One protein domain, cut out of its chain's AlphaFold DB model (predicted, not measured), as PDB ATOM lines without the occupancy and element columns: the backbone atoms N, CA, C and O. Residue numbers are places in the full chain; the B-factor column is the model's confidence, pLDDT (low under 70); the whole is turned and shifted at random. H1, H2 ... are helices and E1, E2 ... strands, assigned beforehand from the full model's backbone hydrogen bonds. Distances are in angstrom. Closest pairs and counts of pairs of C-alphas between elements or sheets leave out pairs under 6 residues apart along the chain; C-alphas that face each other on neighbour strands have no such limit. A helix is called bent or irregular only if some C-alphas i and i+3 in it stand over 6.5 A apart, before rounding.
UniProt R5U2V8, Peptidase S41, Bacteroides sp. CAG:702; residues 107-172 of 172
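AT A GLANCE: This is residues 107 to 172 of the 172 residues of the protein "Peptidase S41" of Bacteroides sp. CAG:702 (UniProt R5U2V8). Look first for a small hairpin of two strands, E1 and E2, with a long loop reaching beyond it at one end and the helices H1, H2 and H3 gathered toward the other end. The loop sticks out with residues 120 to 126, then folds back beside E2 before it leads to H1. The 66 printed residues include two named strands, then three named helices, in the order E1, E2, H1, H2, H3; the sheet is antiparallel and the class is mixed. The whole is compact, with a radius of gyration of the C-alphas of 12.4 A, yet elongated, spanning 36 by 24 by 24 A.

IN THESE COORDINATES: Find C-alpha 107 at (-37.204, 51.244, 40.814), where E1 begins, residues 107 to 110. E2 is residues 113 to 118, 15.5 A long. H1, residues 141 to 152, runs 15.8 A from C-alpha 141 at (-48.564, 49.557, 34.366); it is only just irregular, with C-alphas 147 and 150 6.9 A apart. H2 is residues 158 to 165, 10.2 A, and H3 residues 167 to 170, ending at (-38.247, 42.684, 37.600).

HOW THE PARTS SIT: In the hairpin E1 and E2, find N 108 and O 115 at 2.9 A. Residues 114 to 115 of E2 also pair antiparallel with residues 132 to 133. The closest C-alphas of E1 and H2, Trp 109 and Lys 163, are 7.5 A apart. H1, with residues 145 to 150 alone, touches H2 about perpendicular, at 90 degrees; C-alphas 149 and 165 are closest, 6.3 A. H3 is close to H1 but not clearly touching, Val 149 and Phe 168 having the closest C-alphas, 6.5 A. H2 and H3 meet only through their link. H3 is apart from E1 and E2. Each O i to N i+4 pair is within hydrogen-bond range in H2, and 5 of 8 in H1; H3 is too short for such a pair.

THE WHOLE: The C-alphas of Glu 125 and Ser 156 are the two farthest apart, 38.0 A. The printed part has no cut, and the link from E2 to H1 is long, 22 residues. Residue 172, the chain's last, is under pLDDT 70.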
ATOM      1  N   PHE A 107     -35.973  50.500  41.012       95.56
ATOM      2  CA  PHE A 107     -37.204  51.244  40.814       95.56
ATOM      3  C   PHE A 107     -37.771  51.732  42.144       95.56
ATOM      4  O   PHE A 107     -37.713  51.023  43.151       95.56
ATOM      5  N   SER A 108     -38.359  52.924  42.130       95.50
ATOM      6  CA  SER A 108     -39.051  53.491  43.285       95.50
ATOM      7  C   SER A 108     -40.418  54.024  42.893       95.50
ATOM      8  O   SER A 108     -40.584  54.660  41.852       95.50
ATOM      9  N   TRP A 109     -41.395  53.786  43.762       96.00
ATOM     10  CA  TRP A 109     -42.711  54.397  43.657       96.00
ATOM     11  C   TRP A 109     -42.668  55.846  44.146       96.00
ATOM     12  O   TRP A 109     -42.213  56.115  45.258       96.00
ATOM     13  N   VAL A 110     -43.213  56.760  43.349       93.81
ATOM     14  CA  VAL A 110     -43.542  58.132  43.750       93.81
ATOM     15  C   VAL A 110     -45.034  58.313  43.502       93.81
ATOM     16  O   VAL A 110     -45.481  58.362  42.359       93.81
ATOM     17  N   LYS A 111     -45.823  58.357  44.583       88.31
ATOM     18  CA  LYS A 111     -47.291  58.234  44.514       88.31
ATOM     19  C   LYS A 111     -47.678  56.966  43.733       88.31
ATOM     20  O   LYS A 111     -47.302  55.873  44.152       88.31
ATOM     21  N   ASP A 112     -48.381  57.094  42.612       88.31
ATOM     22  CA  ASP A 112     -48.847  55.992  41.757       88.31
ATOM     23  C   ASP A 112     -48.010  55.786  40.492       88.31
ATOM     24  O   ASP A 112     -48.413  55.070  39.584       88.31
ATOM     25  N   GLN A 113     -46.818  56.378  40.446       95.50
ATOM     26  CA  GLN A 113     -45.902  56.280  39.315       95.50
ATOM     27  C   GLN A 113     -44.619  55.558  39.729       95.50
ATOM     28  O   GLN A 113     -44.099  55.775  40.828       95.50
ATOM     29  N   LEU A 114     -44.111  54.689  38.857       97.44
ATOM     30  CA  LEU A 114     -42.896  53.914  39.089       97.44
ATOM     31  C   LEU A 114     -41.745  54.506  38.276       97.44
ATOM     32  O   LEU A 114     -41.848  54.629  37.059       97.44
ATOM     33  N   PHE A 115     -40.649  54.848  38.948       97.56
ATOM     34  CA  PHE A 115     -39.502  55.511  38.335       97.56
ATOM     35  C   PHE A 115     -38.217  54.707  38.493       97.56
ATOM     36  O   PHE A 115     -37.991  54.077  39.527       97.56
ATOM     37  N   VAL A 116     -37.336  54.805  37.501       97.00
ATOM     38  CA  VAL A 116     -35.942  54.361  37.591       97.00
ATOM     39  C   VAL A 116     -35.175  55.331  38.484       97.00
ATOM     40  O   VAL A 116     -35.095  56.525  38.207       97.00
ATOM     41  N   THR A 117     -34.588  54.815  39.558       95.94
ATOM     42  CA  THR A 117     -33.885  55.621  40.573       95.94
ATOM     43  C   THR A 117     -32.412  55.284  40.714       95.94
ATOM     44  O   THR A 117     -31.646  56.103  41.214       95.94
ATOM     45  N   ASN A 118     -31.992  54.107  40.254       94.94
ATOM     46  CA  ASN A 118     -30.583  53.753  40.173       94.94
ATOM     47  C   ASN A 118     -30.365  52.742  39.049       94.94
ATOM     48  O   ASN A 118     -31.211  51.876  38.818       94.94
ATOM     49  N   ILE A 119     -29.228  52.852  38.376       94.81
ATOM     50  CA  ILE A 119     -28.845  51.989  37.270       94.81
ATOM     51  C   ILE A 119     -27.312  51.930  37.152       94.81
ATOM     52  O   ILE A 119     -26.644  52.923  37.457       94.81
ATOM     53  N   PRO A 120     -26.725  50.802  36.711       93.56
ATOM     54  CA  PRO A 120     -25.324  50.725  36.342       93.56
ATOM     55  C   PRO A 120     -24.957  51.773  35.300       93.56
ATOM     56  O   PRO A 120     -25.721  52.046  34.374       93.56
ATOM     57  N   THR A 121     -23.735  52.298  35.400       91.06
ATOM     58  CA  THR A 121     -23.201  53.289  34.456       91.06
ATOM     59  C   THR A 121     -23.302  52.821  33.004       91.06
ATOM     60  O   THR A 121     -23.551  53.636  32.125       91.06
ATOM     61  N   THR A 122     -23.182  51.511  32.763       92.94
ATOM     62  CA  THR A 122     -23.254  50.894  31.431       92.94
ATOM     63  C   THR A 122     -24.608  51.038  30.742       92.94
ATOM     64  O   THR A 122     -24.653  50.919  29.530       92.94
ATOM     65  N   LEU A 123     -25.696  51.273  31.482       92.06
ATOM     66  CA  LEU A 123     -27.054  51.387  30.929       92.06
ATOM     67  C   LEU A 123     -27.611  52.815  31.027       92.06
ATOM     68  O   LEU A 123     -28.760  53.062  30.670       92.06
ATOM     69  N   LYS A 124     -26.821  53.767  31.537       89.62
ATOM     70  CA  LYS A 124     -27.288  55.123  31.853       89.62
ATOM     71  C   LYS A 124     -27.718  55.916  30.613       89.62
ATOM     72  O   LYS A 124     -28.596  56.766  30.728       89.62
ATOM     73  N   GLU A 125     -27.088  55.663  29.467       90.25
ATOM     74  CA  GLU A 125     -27.432  56.319  28.197       90.25
ATOM     75  C   GLU A 125     -28.734  55.769  27.599       90.25
ATOM     76  O   GLU A 125     -29.496  56.525  27.006       90.25
ATOM     77  N   GLU A 126     -29.020  54.481  27.806       92.12
ATOM     78  CA  GLU A 126     -30.224  53.816  27.295       92.12
ATOM     79  C   GLU A 126     -31.446  54.055  28.189       92.12
ATOM     80  O   GLU A 126     -32.549  54.291  27.698       92.12
ATOM     81  N   ILE A 127     -31.256  54.004  29.510       92.69
ATOM     82  CA  ILE A 127     -32.319  54.164  30.505       92.69
ATOM     83  C   ILE A 127     -31.882  55.230  31.519       92.69
ATOM     84  O   ILE A 127     -31.297  54.918  32.565       92.69
ATOM     85  N   PRO A 128     -32.161  56.515  31.239       92.94
ATOM     86  CA  PRO A 128     -31.819  57.598  32.147       92.94
ATOM     87  C   PRO A 128     -32.501  57.452  33.512       92.94
ATOM     88  O   PRO A 128     -33.666  57.054  33.619       92.94
ATOM     89  N   ILE A 129     -31.798  57.844  34.577       95.56
ATOM     90  CA  ILE A 129     -32.403  57.995  35.909       95.56
ATOM     91  C   ILE A 129     -33.541  59.022  35.822       95.56
ATOM     92  O   ILE A 129     -33.385  60.076  35.208       95.56
ATOM     93  N   GLY A 130     -34.675  58.712  36.448       95.75
ATOM     94  CA  GLY A 130     -35.906  59.499  36.358       95.75
ATOM     95  C   GLY A 130     -36.859  59.042  35.252       95.75
ATOM     96  O   GLY A 130     -37.966  59.567  35.172       95.75
ATOM     97  N   SER A 131     -36.483  58.048  34.439       96.19
ATOM     98  CA  SER A 131     -37.407  57.422  33.485       96.19
ATOM     99  C   SER A 131     -38.602  56.805  34.209       96.19
ATOM    100  O   SER A 131     -38.435  56.127  35.227       96.19
ATOM    101  N   GLN A 132     -39.804  57.029  33.680       97.38
ATOM    102  CA  GLN A 132     -41.043  56.474  34.215       97.38
ATOM    103  C   GLN A 132     -41.408  55.176  33.491       97.38
ATOM    104  O   GLN A 132     -41.375  55.114  32.265       97.38
ATOM    105  N   ILE A 133     -41.831  54.168  34.249       97.00
ATOM    106  CA  ILE A 133     -42.484  52.981  33.701       97.00
ATOM    107  C   ILE A 133     -43.971  53.294  33.536       97.00
ATOM    108  O   ILE A 133     -44.668  53.559  34.517       97.00
ATOM    109  N   VAL A 134     -44.441  53.303  32.289       97.44
ATOM    110  CA  VAL A 134     -45.840  53.609  31.940       97.44
ATOM    111  C   VAL A 134     -46.633  52.361  31.555       97.44
ATOM    112  O   VAL A 134     -47.823  52.287  31.850       97.44
ATOM    113  N   GLU A 135     -45.968  51.358  30.983       96.69
ATOM    114  CA  GLU A 135     -46.565  50.105  30.520       96.69
ATOM    115  C   GLU A 135     -45.581  48.934  30.645       96.69
ATOM    116  O   GLU A 135     -44.365  49.134  30.723       96.69
ATOM    117  N   ILE A 136     -46.120  47.718  30.686       95.06
ATOM    118  CA  ILE A 136     -45.386  46.450  30.661       95.06
ATOM    119  C   ILE A 136     -46.090  45.555  29.643       95.06
ATOM    120  O   ILE A 136     -47.303  45.399  29.704       95.06
ATOM    121  N   GLU A 137     -45.337  44.986  28.698       93.75
ATOM    122  CA  GLU A 137     -45.878  44.085  27.664       93.75
ATOM    123  C   GLU A 137     -47.058  44.692  26.867       93.75
ATOM    124  O   GLU A 137     -47.973  43.991  26.445       93.75
ATOM    125  N   GLY A 138     -47.030  46.014  26.650       96.31
ATOM    126  CA  GLY A 138     -48.075  46.757  25.933       96.31
ATOM    127  C   GLY A 138     -49.344  47.033  26.751       96.31
ATOM    128  O   GLY A 138     -50.325  47.528  26.201       96.31
ATOM    129  N   GLU A 139     -49.345  46.721  28.048       97.19
ATOM    130  CA  GLU A 139     -50.444  47.001  28.973       97.19
ATOM    131  C   GLU A 139     -50.064  48.131  29.950       97.19
ATOM    132  O   GLU A 139     -48.961  48.095  30.510       97.19
ATOM    133  N   PRO A 140     -50.949  49.117  30.221       97.56
ATOM    134  CA  PRO A 140     -50.687  50.151  31.219       97.56
ATOM    135  C   PRO A 140     -50.250  49.551  32.557       97.56
ATOM    136  O   PRO A 140     -50.850  48.592  33.041       97.56
ATOM    137  N   LEU A 141     -49.224  50.134  33.186       95.94
ATOM    138  CA  LEU A 141     -48.564  49.557  34.366       95.94
ATOM    139  C   LEU A 141     -49.560  49.139  35.458       95.94
ATOM    140  O   LEU A 141     -49.427  48.064  36.039       95.94
ATOM    141  N   MET A 142     -50.550  49.984  35.753       95.00
ATOM    142  CA  MET A 142     -51.526  49.693  36.804       95.00
ATOM    143  C   MET A 142     -52.476  48.551  36.436       95.00
ATOM    144  O   MET A 142     -52.813  47.758  37.315       95.00
ATOM    145  N   ASP A 143     -52.842  48.420  35.164       96.69
ATOM    146  CA  ASP A 143     -53.697  47.334  34.680       96.69
ATOM    147  C   ASP A 143     -52.931  46.006  34.726       96.69
ATOM    148  O   ASP A 143     -53.425  45.025  35.288       96.69
ATOM    149  N   TYR A 144     -51.675  46.010  34.264       96.62
ATOM    150  CA  TYR A 144     -50.775  44.856  34.344       96.62
ATOM    151  C   TYR A 144     -50.587  44.393  35.793       96.62
ATOM    152  O   TYR A 144     -50.679  43.205  36.114       96.62
ATOM    153  N   LEU A 145     -50.367  45.343  36.709       95.75
ATOM    154  CA  LEU A 145     -50.237  45.046  38.130       95.75
ATOM    155  C   LEU A 145     -51.497  44.395  38.693       95.75
ATOM    156  O   LEU A 145     -51.386  43.366  39.356       95.75
ATOM    157  N   GLN A 146     -52.673  44.961  38.428       95.94
ATOM    158  CA  GLN A 146     -53.938  44.439  38.944       95.94
ATOM    159  C   GLN A 146     -54.257  43.045  38.402       95.94
ATOM    160  O   GLN A 146     -54.679  42.184  39.173       95.94
ATOM    161  N   LYS A 147     -54.033  42.809  37.105       95.56
ATOM    162  CA  LYS A 147     -54.402  41.549  36.449       95.56
ATOM    163  C   LYS A 147     -53.383  40.435  36.662       95.56
ATOM    164  O   LYS A 147     -53.779  39.289  36.836       95.56
ATOM    165  N   GLN A 148     -52.086  40.749  36.638       94.56
ATOM    166  CA  GLN A 148     -51.039  39.730  36.480       94.56
ATOM    167  C   GLN A 148     -50.069  39.628  37.663       94.56
ATOM    168  O   GLN A 148     -49.396  38.606  37.831       94.56
ATOM    169  N   VAL A 149     -49.947  40.679  38.480       96.00
ATOM    170  CA  VAL A 149     -48.924  40.740  39.538       96.00
ATOM    171  C   VAL A 149     -49.541  40.685  40.929       96.00
ATOM    172  O   VAL A 149     -49.173  39.834  41.729       96.00
ATOM    173  N   TYR A 150     -50.496  41.554  41.236       97.12
ATOM    174  CA  TYR A 150     -51.160  41.615  42.537       97.12
ATOM    175  C   TYR A 150     -51.821  40.309  42.980       97.12
ATOM    176  O   TYR A 150     -51.742  40.044  44.181       97.12
ATOM    177  N   PRO A 151     -52.403  39.477  42.090       96.94
ATOM    178  CA  PRO A 151     -52.951  38.187  42.497       96.94
ATOM    179  C   PRO A 151     -51.901  37.251  43.108       96.94
ATOM    180  O   PRO A 151     -52.225  36.485  44.004       96.94
ATOM    181  N   ILE A 152     -50.632  37.352  42.694       96.06
ATOM    182  CA  ILE A 152     -49.546  36.472  43.161       96.06
ATOM    183  C   ILE A 152     -48.629  37.119  44.214       96.06
ATOM    184  O   ILE A 152     -47.629  36.516  44.613       96.06
ATOM    185  N   VAL A 153     -48.925  38.353  44.644       96.56
ATOM    186  CA  VAL A 153     -48.138  39.074  45.655       96.56
ATOM    187  C   VAL A 153     -48.764  38.899  47.032       96.56
ATOM    188  O   VAL A 153     -49.788  39.492  47.368       96.56
ATOM    189  N   GLN A 154     -48.046  38.190  47.890       95.06
ATOM    190  CA  GLN A 154     -48.400  38.013  49.287       95.06
ATOM    191  C   GLN A 154     -48.105  39.282  50.100       95.06
ATOM    192  O   GLN A 154     -46.949  39.716  50.276       95.06
ATOM    193  N   ALA A 155     -49.165  39.904  50.606       96.56
ATOM    194  CA  ALA A 155     -49.087  41.144  51.356       96.56
ATOM    195  C   ALA A 155     -50.272  41.317  52.307       96.56
ATOM    196  O   ALA A 155     -51.395  40.937  51.995       96.56
ATOM    197  N   SER A 156     -50.018  41.964  53.445       94.44
ATOM    198  CA  SER A 156     -51.045  42.230  54.456       94.44
ATOM    199  C   SER A 156     -51.898  43.473  54.180       94.44
ATOM    200  O   SER A 156     -52.858  43.709  54.904       94.44
ATOM    201  N   ASN A 157     -51.522  44.297  53.195       94.88
ATOM    202  CA  ASN A 157     -52.258  45.478  52.734       94.88
ATOM    203  C   ASN A 157     -51.764  45.915  51.342       94.88
ATOM    204  O   ASN A 157     -50.701  45.477  50.887       94.88
ATOM    205  N   ASP A 158     -52.503  46.820  50.702       94.31
ATOM    206  CA  ASP A 158     -52.247  47.258  49.323       94.31
ATOM    207  C   ASP A 158     -50.951  48.050  49.161       94.31
ATOM    208  O   ASP A 158     -50.223  47.852  48.191       94.31
ATOM    209  N   ASN A 159     -50.593  48.882  50.143       94.00
ATOM    210  CA  ASN A 159     -49.325  49.618  50.120       94.00
ATOM    211  C   ASN A 159     -48.128  48.660  50.089       94.00
ATOM    212  O   ASN A 159     -47.179  48.843  49.320       94.00
ATOM    213  N   TRP A 160     -48.176  47.607  50.905       95.25
ATOM    214  CA  TRP A 160     -47.144  46.581  50.915       95.25
ATOM    215  C   TRP A 160     -47.170  45.727  49.644       95.25
ATOM    216  O   TRP A 160     -46.104  45.425  49.103       95.25
ATOM    217  N   ARG A 161     -48.363  45.406  49.124       96.19
ATOM    218  CA  ARG A 161     -48.548  44.690  47.851       96.19
ATOM    219  C   ARG A 161     -47.893  45.443  46.697       96.19
ATOM    220  O   ARG A 161     -47.060  44.888  45.983       96.19
ATOM    221  N   LYS A 162     -48.178  46.739  46.587       95.31
ATOM    222  CA  LYS A 162     -47.600  47.642  45.589       95.31
ATOM    223  C   LYS A 162     -46.085  47.770  45.721       95.31
ATOM    224  O   LYS A 162     -45.370  47.739  44.726       95.31
ATOM    225  N   LYS A 163     -45.556  47.869  46.943       94.31
ATOM    226  CA  LYS A 163     -44.099  47.913  47.140       94.31
ATOM    227  C   LYS A 163     -43.422  46.610  46.704       94.31
ATOM    228  O   LYS A 163     -42.389  46.658  46.042       94.31
ATOM    229  N   LYS A 164     -43.996  45.457  47.056       94.44
ATOM    230  CA  LYS A 164     -43.463  44.142  46.674       94.44
ATOM    231  C   LYS A 164     -43.576  43.858  45.176       94.44
ATOM    232  O   LYS A 164     -42.709  43.164  44.651       94.44
ATOM    233  N   SER A 165     -44.598  44.379  44.497       94.69
ATOM    234  CA  SER A 165     -44.880  44.042  43.096       94.69
ATOM    235  C   SER A 165     -43.724  44.343  42.145       94.69
ATOM    236  O   SER A 165     -43.573  43.642  41.154       94.69
ATOM    237  N   VAL A 166     -42.860  45.309  42.475       94.44
ATOM    238  CA  VAL A 166     -41.639  45.618  41.710       94.44
ATOM    239  C   VAL A 166     -40.752  44.380  41.552       94.44
ATOM    240  O   VAL A 166     -40.355  44.054  40.437       94.44
ATOM    241  N   GLY A 167     -40.503  43.637  42.635       91.94
ATOM    242  CA  GLY A 167     -39.729  42.392  42.563       91.94
ATOM    243  C   GLY A 167     -40.460  41.303  41.773       91.94
ATOM    244  O   GLY A 167     -39.845  40.500  41.089       91.94
ATOM    245  N   PHE A 168     -41.791  41.311  41.774       92.12
ATOM    246  CA  PHE A 168     -42.579  40.390  40.954       92.12
ATOM    247  C   PHE A 168     -42.684  40.806  39.486       92.12
ATOM    248  O   PHE A 168     -43.272  40.057  38.719       92.12
ATOM    249  N   ILE A 169     -42.163  41.955  39.074       91.44
ATOM    250  CA  ILE A 169     -42.030  42.307  37.655       91.44
ATOM    251  C   ILE A 169     -40.591  42.051  37.210       91.44
ATOM    252  O   ILE A 169     -40.353  41.443  36.173       91.44
ATOM    253  N   PHE A 170     -39.633  42.504  38.017       90.25
ATOM    254  CA  PHE A 170     -38.247  42.684  37.600       90.25
ATOM    255  C   PHE A 170     -37.253  41.685  38.221       90.25
ATOM    256  O   PHE A 170     -36.085  41.689  37.827       90.25
ATOM    257  N   ASP A 171     -37.715  40.830  39.146       83.00
ATOM    258  CA  ASP A 171     -36.956  39.733  39.770       83.00
ATOM    259  C   ASP A 171     -37.587  38.340  39.457       83.00
ATOM    260  O   ASP A 171     -37.712  37.490  40.353       83.00
ATOM    261  N   ARG A 172     -38.062  38.112  38.215       67.75
ATOM    262  CA  ARG A 172     -38.765  36.883  37.775       67.75
ATOM    263  C   ARG A 172     -37.923  35.884  37.010       67.75
ATOM    264  O   ARG A 172     -37.008  36.274  36.259       67.75
TER     265      ARG A 172